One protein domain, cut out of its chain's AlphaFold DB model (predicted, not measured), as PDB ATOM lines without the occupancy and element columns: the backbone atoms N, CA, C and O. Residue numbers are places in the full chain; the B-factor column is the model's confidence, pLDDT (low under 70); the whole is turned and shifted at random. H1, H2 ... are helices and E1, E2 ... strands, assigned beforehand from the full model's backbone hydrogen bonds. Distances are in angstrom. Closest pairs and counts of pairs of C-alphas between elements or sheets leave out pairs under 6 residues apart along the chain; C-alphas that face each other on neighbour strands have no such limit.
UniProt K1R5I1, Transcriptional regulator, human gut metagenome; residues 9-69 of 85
ATOM      1  N   ASP A   9      -6.029 -50.026  37.233       73.44
ATOM      2  CA  ASP A   9      -6.729 -48.748  37.212       73.44
ATOM      3  C   ASP A   9      -8.236 -48.999  37.060       73.44
ATOM      4  O   ASP A   9      -8.681 -49.809  36.242       73.44
ATOM      5  N   ALA A  10      -9.025 -48.340  37.902       82.94
ATOM      6  CA  ALA A  10     -10.463 -48.532  37.965       82.94
ATOM      7  C   ALA A  10     -11.118 -47.167  37.837       82.94
ATOM      8  O   ALA A  10     -11.194 -46.432  38.814       82.94
ATOM      9  N   LEU A  11     -11.574 -46.820  36.637       87.25
ATOM     10  CA  LEU A  11     -12.254 -45.558  36.355       87.25
ATOM     11  C   LEU A  11     -13.680 -45.845  35.897       87.25
ATOM     12  O   LEU A  11     -13.902 -46.639  34.982       87.25
ATOM     13  N   LYS A  12     -14.651 -45.192  36.534       89.25
ATOM     14  CA  LYS A  12     -16.063 -45.264  36.165       89.25
ATOM     15  C   LYS A  12     -16.594 -43.869  35.877       89.25
ATOM     16  O   LYS A  12     -16.393 -42.943  36.661       89.25
ATOM     17  N   TYR A  13     -17.317 -43.773  34.771       89.75
ATOM     18  CA  TYR A  13     -18.074 -42.597  34.362       89.75
ATOM     19  C   TYR A  13     -19.543 -42.905  34.589       89.75
ATOM     20  O   TYR A  13     -20.087 -43.834  33.988       89.75
ATOM     21  N   LEU A  14     -20.153 -42.179  35.516       91.38
ATOM     22  CA  LEU A  14     -21.529 -42.402  35.919       91.38
ATOM     23  C   LEU A  14     -22.435 -41.520  35.065       91.38
ATOM     24  O   LEU A  14     -22.135 -40.356  34.805       91.38
ATOM     25  N   ARG A  15     -23.544 -42.092  34.595       89.62
ATOM     26  CA  ARG A  15     -24.582 -41.309  33.928       89.62
ATOM     27  C   ARG A  15     -25.402 -40.606  34.996       89.62
ATOM     28  O   ARG A  15     -25.901 -41.270  35.896       89.62
ATOM     29  N   VAL A  16     -25.542 -39.300  34.840       90.88
ATOM     30  CA  VAL A  16     -26.410 -38.454  35.654       90.88
ATOM     31  C   VAL A  16     -27.662 -38.148  34.838       90.88
ATOM     32  O   VAL A  16     -27.571 -37.872  33.640       90.88
ATOM     33  N   ASN A  17     -28.826 -38.235  35.471       92.50
ATOM     34  CA  ASN A  17     -30.100 -37.820  34.898       92.50
ATOM     35  C   ASN A  17     -30.712 -36.659  35.706       92.50
ATOM     36  O   ASN A  17     -30.262 -36.356  36.807       92.50
ATOM     37  N   ALA A  18     -31.769 -36.039  35.174       93.75
ATOM     38  CA  ALA A  18     -32.396 -34.863  35.787       93.75
ATOM     39  C   ALA A  18     -32.878 -35.090  37.234       93.75
ATOM     40  O   ALA A  18     -32.813 -34.176  38.047       93.75
ATOM     41  N   ARG A  19     -33.311 -36.307  37.584       94.88
ATOM     42  CA  ARG A  19     -33.750 -36.638  38.946       94.88
ATOM     43  C   ARG A  19     -32.581 -36.736  39.925       94.88
ATOM     44  O   ARG A  19     -32.751 -36.454  41.105       94.88
ATOM     45  N   ASP A  20     -31.405 -37.143  39.458       93.88
ATOM     46  CA  ASP A  20     -30.206 -37.181  40.300       93.88
ATOM     47  C   ASP A  20     -29.780 -35.753  40.674       93.88
ATOM     48  O   ASP A  20     -29.366 -35.498  41.801       93.88
ATOM     49  N   GLU A  21     -29.943 -34.797  39.754       92.88
ATOM     50  CA  GLU A  21     -29.617 -33.384  39.986       92.88
ATOM     51  C   GLU A  21     -30.509 -32.732  41.052       92.88
ATOM     52  O   GLU A  21     -30.063 -31.819  41.749       92.88
ATOM     53  N   GLU A  22     -31.729 -33.241  41.265       96.06
ATOM     54  CA  GLU A  22     -32.624 -32.786  42.341       96.06
ATOM     55  C   GLU A  22     -32.023 -32.999  43.745       96.06
ATOM     56  O   GLU A  22     -32.426 -32.330  44.695       96.06
ATOM     57  N   TRP A  23     -31.025 -33.882  43.891       92.50
ATOM     58  CA  TRP A  23     -30.315 -34.106  45.157       92.50
ATOM     59  C   TRP A  23     -29.357 -32.957  45.509       92.50
ATOM     60  O   TRP A  23     -28.793 -32.934  46.603       92.50
ATOM     61  N   GLY A  24     -29.137 -32.013  44.587       92.62
ATOM     62  CA  GLY A  24     -28.260 -30.852  44.761       92.62
ATOM     63  C   GLY A  24     -26.768 -31.146  44.585       92.62
ATOM     64  O   GLY A  24     -25.978 -30.215  44.434       92.62
ATOM     65  N   ILE A  25     -26.364 -32.419  44.563       92.06
ATOM     66  CA  ILE A  25     -25.007 -32.860  44.231       92.06
ATOM     67  C   ILE A  25     -25.040 -34.235  43.565       92.06
ATOM     68  O   ILE A  25     -25.784 -35.123  43.977       92.06
ATOM     69  N   VAL A  26     -24.190 -34.423  42.556       94.00
ATOM     70  CA  VAL A  26     -24.049 -35.684  41.821       94.00
ATOM     71  C   VAL A  26     -22.580 -36.059  41.685       94.00
ATOM     72  O   VAL A  26     -21.703 -35.198  41.616       94.00
ATOM     73  N   ILE A  27     -22.306 -37.360  41.630       93.12
ATOM     74  CA  ILE A  27     -20.970 -37.888  41.349       93.12
ATOM     75  C   ILE A  27     -20.943 -38.298  39.879       93.12
ATOM     76  O   ILE A  27     -21.600 -39.259  39.488       93.12
ATOM     77  N   THR A  28     -20.177 -37.578  39.062       92.50
ATOM     78  CA  THR A  28     -20.032 -37.862  37.623       92.50
ATOM     79  C   THR A  28     -18.950 -38.903  37.349       92.50
ATOM     80  O   THR A  28     -19.027 -39.661  36.379       92.50
ATOM     81  N   THR A  29     -17.937 -38.975  38.215       91.38
ATOM     82  CA  THR A  29     -16.777 -39.855  38.054       91.38
ATOM     83  C   THR A  29     -16.299 -40.405  39.391       91.38
ATOM     84  O   THR A  29     -16.343 -39.731  40.418       91.38
ATOM     85  N   VAL A  30     -15.828 -41.652  39.385       92.62
ATOM     86  CA  VAL A  30     -15.140 -42.257  40.530       92.62
ATOM     87  C   VAL A  30     -14.054 -43.188  40.028       92.62
ATOM     88  O   VAL A  30     -14.250 -43.927  39.059       92.62
ATOM     89  N   GLY A  31     -12.907 -43.183  40.696       90.25
ATOM     90  CA  GLY A  31     -11.897 -44.162  40.374       90.25
ATOM     91  C   GLY A  31     -10.608 -44.086  41.162       90.25
ATOM     92  O   GLY A  31     -10.444 -43.290  42.081       90.25
ATOM     93  N   TYR A  32      -9.707 -44.971  40.762       89.50
ATOM     94  CA  TYR A  32      -8.361 -45.122  41.277       89.50
ATOM     95  C   TYR A  32      -7.406 -45.281  40.101       89.50
ATOM     96  O   TYR A  32      -7.690 -46.044  39.173       89.50
ATOM     97  N   GLN A  33      -6.277 -44.582  40.163       87.38
ATOM     98  CA  GLN A  33      -5.189 -44.748  39.213       87.38
ATOM     99  C   GLN A  33      -3.863 -44.801  39.966       87.38
ATOM    100  O   GLN A  33      -3.596 -43.936  40.805       87.38
ATOM    101  N   TYR A  34      -3.030 -45.788  39.648       87.62
ATOM    102  CA  TYR A  34      -1.662 -45.848  40.155       87.62
ATOM    103  C   TYR A  34      -0.704 -45.227  39.140       87.62
ATOM    104  O   TYR A  34      -0.552 -45.745  38.038       87.62
ATOM    105  N   VAL A  35      -0.030 -44.135  39.511       87.50
ATOM    106  CA  VAL A  35       0.985 -43.493  38.664       87.50
ATOM    107  C   VAL A  35       2.378 -43.845  39.171       87.50
ATOM    108  O   VAL A  35       2.760 -43.445  40.269       87.50
ATOM    109  N   SER A  36       3.136 -44.595  38.369       88.44
ATOM    110  CA  SER A  36       4.532 -44.925  38.673       88.44
ATOM    111  C   SER A  36       5.406 -43.663  38.747       88.44
ATOM    112  O   SER A  36       5.136 -42.695  38.030       88.44
ATOM    113  N   PRO A  37       6.506 -43.675  39.524       88.94
ATOM    114  CA  PRO A  37       7.464 -42.574  39.538       88.94
ATOM    115  C   PRO A  37       7.907 -42.167  38.125       88.94
ATOM    116  O   PRO A  37       8.095 -43.018  37.248       88.94
ATOM    117  N   ASN A  38       8.073 -40.861  37.915       85.69
ATOM    118  CA  ASN A  38       8.512 -40.250  36.653       85.69
ATOM    119  C   ASN A  38       7.600 -40.507  35.436       85.69
ATOM    120  O   ASN A  38       8.031 -40.302  34.304       85.69
ATOM    121  N   HIS A  39       6.356 -40.945  35.641       84.75
ATOM    122  CA  HIS A  39       5.370 -41.059  34.567       84.75
ATOM    123  C   HIS A  39       4.411 -39.869  34.556       84.75
ATOM    124  O   HIS A  39       4.078 -39.301  35.597       84.75
ATOM    125  N   ALA A  40       3.944 -39.502  33.364       81.00
ATOM    126  CA  ALA A  40       2.949 -38.452  33.201       81.00
ATOM    127  C   ALA A  40       1.555 -38.944  33.616       81.00
ATOM    128  O   ALA A  40       1.148 -40.060  33.290       81.00
ATOM    129  N   TYR A  41       0.803 -38.083  34.300       77.88
ATOM    130  CA  TYR A  41      -0.635 -38.253  34.483       77.88
ATOM    131  C   TYR A  41      -1.390 -37.566  33.333       77.88
ATOM    132  O   TYR A  41      -1.014 -36.448  32.969       77.88
ATOM    133  N   PRO A  42      -2.490 -38.148  32.818       73.44
ATOM    134  CA  PRO A  42      -3.098 -39.432  33.175       73.44
ATOM    135  C   PRO A  42      -2.529 -40.604  32.363       73.44
ATOM    136  O   PRO A  42      -2.113 -40.437  31.221       73.44
ATOM    137  N   LEU A  43      -2.558 -41.802  32.951       71.06
ATOM    138  CA  LEU A  43      -2.118 -43.045  32.306       71.06
ATOM    139  C   LEU A  43      -3.233 -43.722  31.496       71.06
ATOM    140  O   LEU A  43      -2.956 -44.446  30.538       71.06
ATOM    141  N   SER A  44      -4.490 -43.483  31.874       67.56
ATOM    142  CA  SER A  44      -5.668 -44.105  31.267       67.56
ATOM    143  C   SER A  44      -6.227 -43.273  30.113       67.56
ATOM    144  O   SER A  44      -6.293 -42.046  30.198       67.56
ATOM    145  N   LYS A  45      -6.731 -43.936  29.063       68.00
ATOM    146  CA  LYS A  45      -7.607 -43.281  28.078       68.00
ATOM    147  C   LYS A  45      -8.954 -42.979  28.732       68.00
ATOM    148  O   LYS A  45      -9.589 -43.879  29.280       68.00
ATOM    149  N   HIS A  46      -9.390 -41.730  28.657       75.56
ATOM    150  CA  HIS A  46     -10.701 -41.308  29.136       75.56
ATOM    151  C   HIS A  46     -11.692 -41.219  27.957       75.56
ATOM    152  O   HIS A  46     -11.263 -41.233  26.799       75.56
ATOM    153  N   PRO A  47     -13.014 -41.136  28.196       77.62
ATOM    154  CA  PRO A  47     -13.968 -40.739  27.164       77.62
ATOM    155  C   PRO A  47     -13.582 -39.381  26.567       77.62
ATOM    156  O   PRO A  47     -12.952 -38.572  27.245       77.62
ATOM    157  N   ASP A  48     -13.995 -39.100  25.333       73.06
ATOM    158  CA  ASP A  48     -13.515 -37.933  24.573       73.06
ATOM    159  C   ASP A  48     -13.678 -36.597  25.308       73.06
ATOM    160  O   ASP A  48     -12.762 -35.778  25.320       73.06
ATOM    161  N   ASN A  49     -14.793 -36.410  26.017       72.44
ATOM    162  CA  ASN A  49     -15.062 -35.198  26.801       72.44
ATOM    163  C   ASN A  49     -14.140 -35.034  28.024       72.44
ATOM    164  O   ASN A  49     -14.020 -33.937  28.565       72.44
ATOM    165  N   TYR A  50     -13.494 -36.119  28.451       73.19
ATOM    166  CA  TYR A  50     -12.549 -36.172  29.562       73.19
ATOM    167  C   TYR A  50     -11.094 -36.266  29.088       73.19
ATOM    168  O   TYR A  50     -10.184 -36.146  29.908       73.19
ATOM    169  N   ASN A  51     -10.830 -36.458  27.795       71.12
ATOM    170  CA  ASN A  51      -9.468 -36.404  27.277       71.12
ATOM    171  C   ASN A  51      -8.950 -34.962  27.258       71.12
ATOM    172  O   ASN A  51      -9.705 -33.992  27.160       71.12
ATOM    173  N   PHE A  52      -7.629 -34.819  27.359       69.38
ATOM    174  CA  PHE A  52      -6.990 -33.546  27.057       69.38
ATOM    175  C   PHE A  52      -7.222 -33.215  25.582       69.38
ATOM    176  O   PHE A  52      -7.026 -34.063  24.711       69.38
ATOM    177  N   LYS A  53      -7.665 -31.987  25.311       69.62
ATOM    178  CA  LYS A  53      -7.795 -31.474  23.947       69.62
ATOM    179  C   LYS A  53      -6.415 -31.083  23.416       69.62
ATOM    180  O   LYS A  53      -5.418 -31.093  24.149       69.62
ATOM    181  N   ASN A  54      -6.368 -30.710  22.138       55.31
ATOM    182  CA  ASN A  54      -5.204 -30.058  21.542       55.31
ATOM    183  C   ASN A  54      -4.734 -28.934  22.489       55.31
ATOM    184  O   ASN A  54      -5.575 -28.213  23.019       55.31
ATOM    185  N   GLU A  55      -3.422 -28.839  22.732       63.62
ATOM    186  CA  GLU A  55      -2.760 -27.981  23.746       63.62
ATOM    187  C   GLU A  55      -2.628 -28.543  25.177       63.62
ATOM    188  O   GLU A  55      -2.132 -27.842  26.058       63.62
ATOM    189  N   GLY A  56      -3.023 -29.794  25.442       64.88
ATOM    190  CA  GLY A  56      -2.778 -30.419  26.752       64.88
ATOM    191  C   GLY A  56      -3.645 -29.846  27.876       64.88
ATOM    192  O   GLY A  56      -3.274 -29.897  29.047       64.88
ATOM    193  N   LYS A  57      -4.816 -29.296  27.530       69.00
ATOM    194  CA  LYS A  57      -5.784 -28.729  28.481       69.00
ATOM    195  C   LYS A  57      -7.147 -29.401  28.335       69.00
ATOM    196  O   LYS A  57      -7.521 -29.857  27.256       69.00
ATOM    197  N   ARG A  58      -7.910 -29.433  29.427       74.88
ATOM    198  CA  ARG A  58      -9.339 -29.767  29.421       74.88
ATOM    199  C   ARG A  58     -10.070 -28.880  30.419       74.88
ATOM    200  O   ARG A  58      -9.549 -28.625  31.501       74.88
ATOM    201  N   THR A  59     -11.265 -28.440  30.050       75.94
ATOM    202  CA  THR A  59     -12.183 -27.739  30.951       75.94
ATOM    203  C   THR A  59     -13.344 -28.673  31.224       75.94
ATOM    204  O   THR A  59     -13.997 -29.123  30.283       75.94
ATOM    205  N   LEU A  60     -13.575 -28.966  32.499       80.31
ATOM    206  CA  LEU A  60     -14.686 -29.784  32.964       80.31
ATOM    207  C   LEU A  60     -15.595 -28.893  33.813       80.31
ATOM    208  O   LEU A  60     -15.098 -28.131  34.640       80.31
ATOM    209  N   ASN A  61     -16.908 -28.962  33.595       83.88
ATOM    210  CA  ASN A  61     -17.887 -28.244  34.416       83.88
ATOM    211  C   ASN A  61     -18.249 -29.074  35.659       83.88
ATOM    212  O   ASN A  61     -19.396 -29.456  35.860       83.88
ATOM    213  N   GLU A  62     -17.232 -29.446  36.432       86.88
ATOM    214  CA  GLU A  62     -17.336 -30.302  37.613       86.88
ATOM    215  C   GLU A  62     -16.150 -30.039  38.546       86.88
ATOM    216  O   GLU A  62     -15.095 -29.551  38.131       86.88
ATOM    217  N   TYR A  63     -16.319 -30.399  39.815       89.00
ATOM    218  CA  TYR A  63     -15.244 -30.385  40.797       89.00
ATOM    219  C   TYR A  63     -14.577 -31.758  40.864       89.00
ATOM    220  O   TYR A  63     -15.240 -32.790  40.781       89.00
ATOM    221  N   GLN A  64     -13.258 -31.768  41.046       88.00
ATOM    222  CA  GLN A  64     -12.458 -32.985  41.157       88.00
ATOM    223  C   GLN A  64     -11.833 -33.046  42.552       88.00
ATOM    224  O   GLN A  64     -11.046 -32.175  42.922       88.00
ATOM    225  N   LEU A  65     -12.178 -34.076  43.326       91.38
ATOM    226  CA  LEU A  65     -11.541 -34.372  44.606       91.38
ATOM    227  C   LEU A  65     -10.479 -35.451  44.389       91.38
ATOM    228  O   LEU A  65     -10.803 -36.588  44.053       91.38
ATOM    229  N   VAL A  66      -9.213 -35.098  44.599       90.00
ATOM    230  CA  VAL A  66      -8.085 -36.021  44.441       90.00
ATOM    231  C   VAL A  66      -7.511 -36.345  45.813       90.00
ATOM    232  O   VAL A  66      -7.056 -35.451  46.524       90.00
ATOM    233  N   TYR A  67      -7.511 -37.627  46.177       92.31
ATOM    234  CA  TYR A  67      -6.927 -38.107  47.427       92.31
ATOM    235  C   TYR A  67      -5.650 -38.908  47.157       92.31
ATOM    236  O   TYR A  67      -5.696 -40.019  46.626       92.31
ATOM    237  N   ILE A  68      -4.502 -38.331  47.517       92.19
ATOM    238  CA  ILE A  68      -3.184 -38.954  47.354       92.19
ATOM    239  C   ILE A  68      -2.870 -39.734  48.628       92.19
ATOM    240  O   ILE A  68      -2.595 -39.159  49.676       92.19
ATOM    241  N   THR A  69      -2.934 -41.061  48.537       91.88
ATOM    242  CA  THR A  69      -2.671 -41.941  49.687       91.88
ATOM    243  C   THR A  69      -1.179 -42.069  49.996       91.88
ATOM    244  O   THR A  69      -0.817 -42.235  51.159       91.88
TER     245      THR A  69
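Overview. This is residues 9 to 69 of the 85 residues of the protein "Transcriptional regulator" of human gut metagenome (UniProt K1R5I1). There is little regular structure: a flat, loose loop of chain in which two short strands, E1 and E2, pair side by side, while the link between them reaches out to a tip at H1, where residues 18 to 25 stand free. After E2, residues 33 to 69 wind on with no named element. The 61 printed residues hold E1, H1 and E2 in that order, the sheet E1 - E2 is antiparallel, and the class is mixed, with 12 residues in named elements. The radius of gyration of the C-alphas is 13.6 A and the spans are 42 by 30 by 15 A.

Along the chain. E1, residues 10 to 13, begins at C-alpha 10 (-10.463, -48.532, 37.965) and is 10.3 A long. H1 is residues 18 to 21. E2, residues 29 to 32, is 10.4 A long and ends at C-alpha 32 (-8.361, -45.122, 41.277).

Arrangement. E1 and E2 are antiparallel at 176 degrees; N 12 and O 30 are 2.9 A apart, within hydrogen-bond range. H1 is too short for an O i to N i+4 pair; its 1 O i to N i+3 pair is within range.

Size, cuts and confidence. The C-alphas farthest apart, of Arg 19 and Asn 38, are 42.5 A apart. The printed part has no cut and no long link between named elements. pLDDT is under 70 at residues 44 to 45 and 52 to 57.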